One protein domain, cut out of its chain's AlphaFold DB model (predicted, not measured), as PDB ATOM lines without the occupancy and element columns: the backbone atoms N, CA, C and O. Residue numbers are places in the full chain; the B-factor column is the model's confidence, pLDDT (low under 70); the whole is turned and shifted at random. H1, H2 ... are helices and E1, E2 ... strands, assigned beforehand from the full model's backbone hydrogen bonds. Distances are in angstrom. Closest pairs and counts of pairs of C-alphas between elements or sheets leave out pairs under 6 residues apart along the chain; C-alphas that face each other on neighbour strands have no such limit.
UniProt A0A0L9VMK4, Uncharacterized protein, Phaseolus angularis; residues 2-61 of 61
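What this domain is: This is residues 2 to 61 of the 61 residues of an uncharacterized protein of Phaseolus angularis (UniProt A0A0L9VMK4). There is little regular structure: a short two-stranded hairpin, E1 and E2, opens at one end into a wide loop, residues 23 to 44, while residues 50 to 61 fold back on themselves beyond its other end. Residues 2 to 8, with the small helix H1, stick out as an arm. The 60 printed residues hold H1, E1 and E2 in that order, an antiparallel sheet and a mixed class, with only 14 residues in named elements. The whole is loose, radius of gyration of the C-alphas 14.1 A, spanning 36 by 33 by 19 A.

How they stand to each other: E1, residues 19 to 22, and E2, residues 45 to 49, form an antiparallel hairpin at 145 degrees. C-alphas 19 and 49 face each other at 4.7 A. N 20 and O 48, 2.9 A, and N 45 and O 22, 2.9 A, are within hydrogen-bond range. Residues 52 to 53 pair antiparallel with 59 to 60. H1, residues 2 to 6, is apart from E2; its O i to N i+4 pair is within hydrogen-bond range.

Where its parts are: E2 measures 12.3 A from first to last C-alpha, E1 10.0 A and H1 6.3 A. C-alpha 2 begins H1 at (44.187, 41.520, 33.602); C-alpha 49 ends E2 at (22.533, 44.899, 55.918).

The domain as a whole: The farthest C-alphas, Gln 3 and Leu 36, are 37.8 A apart. The printed part has no cut. Both links are long. pLDDT is under 70 at residues 10 to 12, 34 to 41 and 57.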
ATOM      1  N   VAL A   2      44.859  41.218  32.314       71.38
ATOM      2  CA  VAL A   2      44.187  41.520  33.602       71.38
ATOM      3  C   VAL A   2      43.850  43.012  33.797       71.38
ATOM      4  O   VAL A   2      42.768  43.341  34.281       71.38
ATOM      5  N   GLN A   3      44.720  43.928  33.349       72.25
ATOM      6  CA  GLN A   3      44.500  45.379  33.477       72.25
ATOM      7  C   GLN A   3      43.249  45.874  32.721       72.25
ATOM      8  O   GLN A   3      42.475  46.660  33.261       72.25
ATOM      9  N   GLN A   4      42.982  45.363  31.510       78.00
ATOM     10  CA  GLN A   4      41.778  45.719  30.740       78.00
ATOM     11  C   GLN A   4      40.494  45.208  31.409       78.00
ATOM     12  O   GLN A   4      39.485  45.913  31.428       78.00
ATOM     13  N   ALA A   5      40.536  43.998  31.978       70.00
ATOM     14  CA  ALA A   5      39.388  43.382  32.641       70.00
ATOM     15  C   ALA A   5      38.987  44.130  33.924       70.00
ATOM     16  O   ALA A   5      37.800  44.245  34.238       70.00
ATOM     17  N   ASN A   6      39.967  44.686  34.642       76.12
ATOM     18  CA  ASN A   6      39.736  45.421  35.885       76.12
ATOM     19  C   ASN A   6      39.396  46.904  35.669       76.12
ATOM     20  O   ASN A   6      38.920  47.544  36.601       76.12
ATOM     21  N   LYS A   7      39.531  47.444  34.449       74.31
ATOM     22  CA  LYS A   7      39.318  48.873  34.137       74.31
ATOM     23  C   LYS A   7      37.924  49.409  34.508       74.31
ATOM     24  O   LYS A   7      37.769  50.601  34.745       74.31
ATOM     25  N   LYS A   8      36.898  48.546  34.549       72.12
ATOM     26  CA  LYS A   8      35.517  48.909  34.938       72.12
ATOM     27  C   LYS A   8      35.165  48.561  36.389       72.12
ATOM     28  O   LYS A   8      34.032  48.808  36.803       72.12
ATOM     29  N   ARG A   9      36.082  47.961  37.157       70.50
ATOM     30  CA  ARG A   9      35.853  47.680  38.579       70.50
ATOM     31  C   ARG A   9      36.007  48.994  39.338       70.50
ATOM     32  O   ARG A   9      37.099  49.541  39.407       70.50
ATOM     33  N   ARG A  10      34.905  49.516  39.871       68.19
ATOM     34  CA  ARG A  10      34.950  50.603  40.852       68.19
ATOM     35  C   ARG A  10      35.065  49.983  42.233       68.19
ATOM     36  O   ARG A  10      34.353  49.023  42.524       68.19
ATOM     37  N   VAL A  11      35.953  50.530  43.054       66.06
ATOM     38  CA  VAL A  11      36.003  50.197  44.476       66.06
ATOM     39  C   VAL A  11      34.758  50.813  45.103       66.06
ATOM     40  O   VAL A  11      34.542  52.020  45.002       66.06
ATOM     41  N   THR A  12      33.880  49.979  45.650       69.38
ATOM     42  CA  THR A  12      32.711  50.450  46.392       69.38
ATOM     43  C   THR A  12      33.089  50.451  47.863       69.38
ATOM     44  O   THR A  12      33.281  49.389  48.450       69.38
ATOM     45  N   ASN A  13      33.221  51.640  48.449       71.38
ATOM     46  CA  ASN A  13      33.394  51.784  49.889       71.38
ATOM     47  C   ASN A  13      32.045  51.504  50.548       71.38
ATOM     48  O   ASN A  13      31.150  52.337  50.503       71.38
ATOM     49  N   VAL A  14      31.899  50.290  51.065       77.94
ATOM     50  CA  VAL A  14      30.751  49.867  51.866       77.94
ATOM     51  C   VAL A  14      31.202  49.787  53.321       77.94
ATOM     52  O   VAL A  14      32.298  49.258  53.582       77.94
ATOM     53  N   GLU A  15      30.392  50.308  54.238       83.38
ATOM     54  CA  GLU A  15      30.626  50.242  55.681       83.38
ATOM     55  C   GLU A  15      29.672  49.261  56.374       83.38
ATOM     56  O   GLU A  15      28.664  48.813  55.824       83.38
ATOM     57  N   VAL A  16      30.037  48.855  57.593       84.94
ATOM     58  CA  VAL A  16      29.199  47.973  58.412       84.94
ATOM     59  C   VAL A  16      27.982  48.765  58.882       84.94
ATOM     60  O   VAL A  16      28.130  49.825  59.479       84.94
ATOM     61  N   GLY A  17      26.785  48.238  58.630       84.94
ATOM     62  CA  GLY A  17      25.521  48.926  58.912       84.94
ATOM     63  C   GLY A  17      24.842  49.541  57.687       84.94
ATOM     64  O   GLY A  17      23.645  49.819  57.761       84.94
ATOM     65  N   ASP A  18      25.541  49.660  56.555       88.00
ATOM     66  CA  ASP A  18      24.930  50.109  55.306       88.00
ATOM     67  C   ASP A  18      23.928  49.087  54.761       88.00
ATOM     68  O   ASP A  18      24.093  47.866  54.885       88.00
ATOM     69  N   TRP A  19      22.903  49.611  54.092       86.44
ATOM     70  CA  TRP A  19      21.934  48.823  53.342       86.44
ATOM     71  C   TRP A  19      22.318  48.793  51.871       86.44
ATOM     72  O   TRP A  19      22.317  49.818  51.187       86.44
ATOM     73  N   VAL A  20      22.619  47.600  51.367       86.38
ATOM     74  CA  VAL A  20      23.062  47.399  49.987       86.38
ATOM     75  C   VAL A  20      22.116  46.478  49.236       86.38
ATOM     76  O   VAL A  20      21.570  45.529  49.788       86.38
ATOM     77  N   TYR A  21      21.959  46.738  47.941       86.31
ATOM     78  CA  TYR A  21      21.226  45.859  47.042       86.31
ATOM     79  C   TYR A  21      22.179  44.940  46.279       86.31
ATOM     80  O   TYR A  21      23.168  45.398  45.695       86.31
ATOM     81  N   LEU A  22      21.864  43.644  46.212       82.19
ATOM     82  CA  LEU A  22      22.734  42.668  45.562       82.19
ATOM     83  C   LEU A  22      22.344  42.446  44.098       82.19
ATOM     84  O   LEU A  22      21.195  42.155  43.764       82.19
ATOM     85  N   LYS A  23      23.329  42.510  43.201       82.44
ATOM     86  CA  LYS A  23      23.160  42.114  41.799       82.44
ATOM     87  C   LYS A  23      23.519  40.643  41.619       82.44
ATOM     88  O   LYS A  23      24.671  40.304  41.350       82.44
ATOM     89  N   ILE A  24      22.525  39.773  41.742       79.12
ATOM     90  CA  ILE A  24      22.705  38.326  41.580       79.12
ATOM     91  C   ILE A  24      22.622  37.963  40.094       79.12
ATOM     92  O   ILE A  24      21.893  38.591  39.326       79.12
ATOM     93  N   ARG A  25      23.379  36.947  39.669       76.69
ATOM     94  CA  ARG A  25      23.202  36.287  38.368       76.69
ATOM     95  C   ARG A  25      22.365  35.022  38.587       76.69
ATOM     96  O   ARG A  25      22.946  34.015  38.985       76.69
ATOM     97  N   PRO A  26      21.046  35.034  38.314       72.94
ATOM     98  CA  PRO A  26      20.160  33.936  38.710       72.94
ATOM     99  C   PRO A  26      20.588  32.577  38.140       72.94
ATOM    100  O   PRO A  26      20.622  31.592  38.859       72.94
ATOM    101  N   HIS A  27      21.037  32.545  36.881       74.75
ATOM    102  CA  HIS A  27      21.476  31.323  36.194       74.75
ATOM    103  C   HIS A  27      22.718  30.637  36.797       74.75
ATOM    104  O   HIS A  27      23.048  29.534  36.379       74.75
ATOM    105  N   ARG A  28      23.447  31.277  37.724       73.00
ATOM    106  CA  ARG A  28      24.640  30.698  38.379       73.00
ATOM    107  C   ARG A  28      24.445  30.444  39.868       73.00
ATOM    108  O   ARG A  28      25.388  30.017  40.523       73.00
ATOM    109  N   GLN A  29      23.274  30.768  40.412       75.12
ATOM    110  CA  GLN A  29      23.038  30.776  41.847       75.12
ATOM    111  C   GLN A  29      21.933  29.781  42.194       75.12
ATOM    112  O   GLN A  29      20.756  30.078  42.027       75.12
ATOM    113  N   THR A  30      22.312  28.619  42.722       70.44
ATOM    114  CA  THR A  30      21.371  27.552  43.108       70.44
ATOM    115  C   THR A  30      20.462  27.953  44.272       70.44
ATOM    116  O   THR A  30      19.357  27.443  44.394       70.44
ATOM    117  N   SER A  31      20.894  28.901  45.112       74.31
ATOM    118  CA  SER A  31      20.075  29.431  46.210       74.31
ATOM    119  C   SER A  31      18.934  30.341  45.738       74.31
ATOM    120  O   SER A  31      18.071  30.700  46.535       74.31
ATOM    121  N   MET A  32      18.931  30.746  44.463       70.38
ATOM    122  CA  MET A  32      17.828  31.490  43.864       70.38
ATOM    123  C   MET A  32      16.796  30.510  43.300       70.38
ATOM    124  O   MET A  32      17.164  29.649  42.501       70.38
ATOM    125  N   PRO A  33      15.503  30.662  43.631       72.25
ATOM    126  CA  PRO A  33      14.467  29.856  43.007       72.25
ATOM    127  C   PRO A  33      14.448  30.111  41.495       72.25
ATOM    128  O   PRO A  33      14.446  31.260  41.035       72.25
ATOM    129  N   THR A  34      14.437  29.031  40.717       69.56
ATOM    130  CA  THR A  34      14.365  29.087  39.257       69.56
ATOM    131  C   THR A  34      13.008  29.658  38.851       69.56
ATOM    132  O   THR A  34      11.973  29.024  39.027       69.56
ATOM    133  N   ARG A  35      12.988  30.893  38.337       69.38
ATOM    134  CA  ARG A  35      11.753  31.524  37.849       69.38
ATOM    135  C   ARG A  35      11.504  31.113  36.398       69.38
ATOM    136  O   ARG A  35      12.394  31.291  35.571       69.38
ATOM    137  N   LEU A  36      10.285  30.651  36.094       65.19
ATOM    138  CA  LEU A  36       9.845  30.314  34.727       65.19
ATOM    139  C   LEU A  36       9.976  31.503  33.755       65.19
ATOM    140  O   LEU A  36      10.315  31.318  32.591       65.19
ATOM    141  N   HIS A  37       9.754  32.732  34.239       68.00
ATOM    142  CA  HIS A  37       9.826  33.960  33.439       68.00
ATOM    143  C   HIS A  37      10.784  34.981  34.079       68.00
ATOM    144  O   HIS A  37      10.403  35.713  34.994       68.00
ATOM    145  N   PRO A  38      12.045  35.071  33.621       69.06
ATOM    146  CA  PRO A  38      13.024  36.018  34.163       69.06
ATOM    147  C   PRO A  38      12.800  37.482  33.725       69.06
ATOM    148  O   PRO A  38      13.520  38.373  34.164       69.06
ATOM    149  N   LYS A  39      11.810  37.784  32.880       68.06
ATOM    150  CA  LYS A  39      11.423  39.160  32.527       68.06
ATOM    151  C   LYS A  39       9.936  39.343  32.838       68.06
ATOM    152  O   LYS A  39       9.157  38.579  32.276       68.06
ATOM    153  N   PRO A  40       9.541  40.302  33.701       67.75
ATOM    154  CA  PRO A  40      10.311  41.416  34.279       67.75
ATOM    155  C   PRO A  40      10.813  41.145  35.718       67.75
ATOM    156  O   PRO A  40      10.214  41.600  36.689       67.75
ATOM    157  N   SER A  41      11.926  40.422  35.904       69.00
ATOM    158  CA  SER A  41      12.500  40.256  37.251       69.00
ATOM    159  C   SER A  41      13.305  41.482  37.690       69.00
ATOM    160  O   SER A  41      14.011  42.084  36.874       69.00
ATOM    161  N   ALA A  42      13.279  41.794  38.987       72.06
ATOM    162  CA  ALA A  42      14.134  42.818  39.580       72.06
ATOM    163  C   ALA A  42      15.620  42.555  39.262       72.06
ATOM    164  O   ALA A  42      16.124  41.443  39.417       72.06
ATOM    165  N   ARG A  43      16.332  43.592  38.803       77.06
ATOM    166  CA  ARG A  43      17.770  43.509  38.478       77.06
ATOM    167  C   ARG A  43      18.652  43.431  39.728       77.06
ATOM    168  O   ARG A  43      19.771  42.922  39.655       77.06
ATOM    169  N   TYR A  44      18.150  43.969  40.832       83.44
ATOM    170  CA  TYR A  44      18.790  43.990  42.134       83.44
ATOM    171  C   TYR A  44      17.842  43.379  43.163       83.44
ATOM    172  O   TYR A  44      16.632  43.594  43.096       83.44
ATOM    173  N   PHE A  45      18.391  42.606  44.088       80.25
ATOM    174  CA  PHE A  45      17.641  41.862  45.090       80.25
ATOM    175  C   PHE A  45      17.902  42.463  46.456       80.25
ATOM    176  O   PHE A  45      19.075  42.647  46.764       80.25
ATOM    177  N   GLY A  46      16.820  42.694  47.210       81.56
ATOM    178  CA  GLY A  46      16.760  42.919  48.659       81.56
ATOM    179  C   GLY A  46      17.652  44.029  49.237       81.56
ATOM    180  O   GLY A  46      18.809  44.155  48.859       81.56
ATOM    181  N   PRO A  47      17.175  44.810  50.210       86.62
ATOM    182  CA  PRO A  47      18.088  45.540  51.071       86.62
ATOM    183  C   PRO A  47      18.742  44.529  52.026       86.62
ATOM    184  O   PRO A  47      18.074  43.922  52.862       86.62
ATOM    185  N   PHE A  48      20.044  44.316  51.879       85.44
ATOM    186  CA  PHE A  48      20.837  43.512  52.802       85.44
ATOM    187  C   PHE A  48      21.666  44.432  53.684       85.44
ATOM    188  O   PHE A  48      22.277  45.379  53.185       85.44
ATOM    189  N   ARG A  49      21.698  44.149  54.986       87.25
ATOM    190  CA  ARG A  49      22.533  44.899  55.918       87.25
ATOM    191  C   ARG A  49      23.925  44.296  55.939       87.25
ATOM    192  O   ARG A  49      24.082  43.097  56.130       87.25
ATOM    193  N   VAL A  50      24.939  45.130  55.790       87.75
ATOM    194  CA  VAL A  50      26.330  44.680  55.863       87.75
ATOM    195  C   VAL A  50      26.681  44.375  57.315       87.75
ATOM    196  O   VAL A  50      26.688  45.273  58.155       87.75
ATOM    197  N   ILE A  51      26.956  43.103  57.611       86.38
ATOM    198  CA  ILE A  51      27.314  42.621  58.955       86.38
ATOM    199  C   ILE A  51      28.814  42.786  59.199       86.38
ATOM    200  O   ILE A  51      29.235  43.170  60.287       86.38
ATOM    201  N   GLN A  52      29.637  42.480  58.196       82.81
ATOM    202  CA  GLN A  52      31.090  42.529  58.331       82.81
ATOM    203  C   GLN A  52      31.759  42.791  56.984       82.81
ATOM    204  O   GLN A  52      31.424  42.167  55.979       82.81
ATOM    205  N   LYS A  53      32.773  43.654  56.970       81.94
ATOM    206  CA  LYS A  53      33.652  43.853  55.815       81.94
ATOM    207  C   LYS A  53      34.843  42.898  55.918       81.94
ATOM    208  O   LYS A  53      35.572  42.933  56.901       81.94
ATOM    209  N   VAL A  54      35.018  42.024  54.927       77.81
ATOM    210  CA  VAL A  54      36.084  40.994  54.895       77.81
ATOM    211  C   VAL A  54      37.216  41.389  53.929       77.81
ATOM    212  O   VAL A  54      38.231  40.712  53.833       77.81
ATOM    213  N   GLY A  55      37.074  42.518  53.229       74.75
ATOM    214  CA  GLY A  55      38.104  43.140  52.397       74.75
ATOM    215  C   GLY A  55      37.575  44.404  51.717       74.75
ATOM    216  O   GLY A  55      36.421  44.782  51.915       74.75
ATOM    217  N   GLU A  56      38.379  45.048  50.870       70.00
ATOM    218  CA  GLU A  56      37.977  46.286  50.174       70.00
ATOM    219  C   GLU A  56      36.719  46.125  49.307       70.00
ATOM    220  O   GLU A  56      35.966  47.074  49.123       70.00
ATOM    221  N   THR A  57      36.474  44.918  48.791       67.00
ATOM    222  CA  THR A  57      35.383  44.637  47.840       67.00
ATOM    223  C   THR A  57      34.445  43.515  48.284       67.00
ATOM    224  O   THR A  57      33.505  43.188  47.561       67.00
ATOM    225  N   THR A  58      34.682  42.911  49.455       75.38
ATOM    226  CA  THR A  58      33.926  41.742  49.932       75.38
ATOM    227  C   THR A  58      33.303  42.018  51.293       75.38
ATOM    228  O   THR A  58      34.001  42.319  52.262       75.38
ATOM    229  N   CYS A  59      31.982  41.876  51.364       77.12
ATOM    230  CA  CYS A  59      31.185  42.063  52.570       77.12
ATOM    231  C   CYS A  59      30.392  40.787  52.872       77.12
ATOM    232  O   CYS A  59      29.899  40.130  51.956       77.12
ATOM    233  N   LYS A  60      30.269  40.455  54.156       75.62
ATOM    234  CA  LYS A  60      29.291  39.501  54.676       75.62
ATOM    235  C   LYS A  60      27.998  40.255  54.968       75.62
ATOM    236  O   LYS A  60      28.026  41.309  55.612       75.62
ATOM    237  N   LEU A  61      26.913  39.702  54.453       78.94
ATOM    238  CA  LEU A  61      25.537  40.169  54.588       78.94
ATOM    239  C   LEU A  61      24.770  39.234  55.521       78.94
ATOM    240  O   LEU A  61      25.201  38.061  55.621       78.94
TER     241      LEU A  61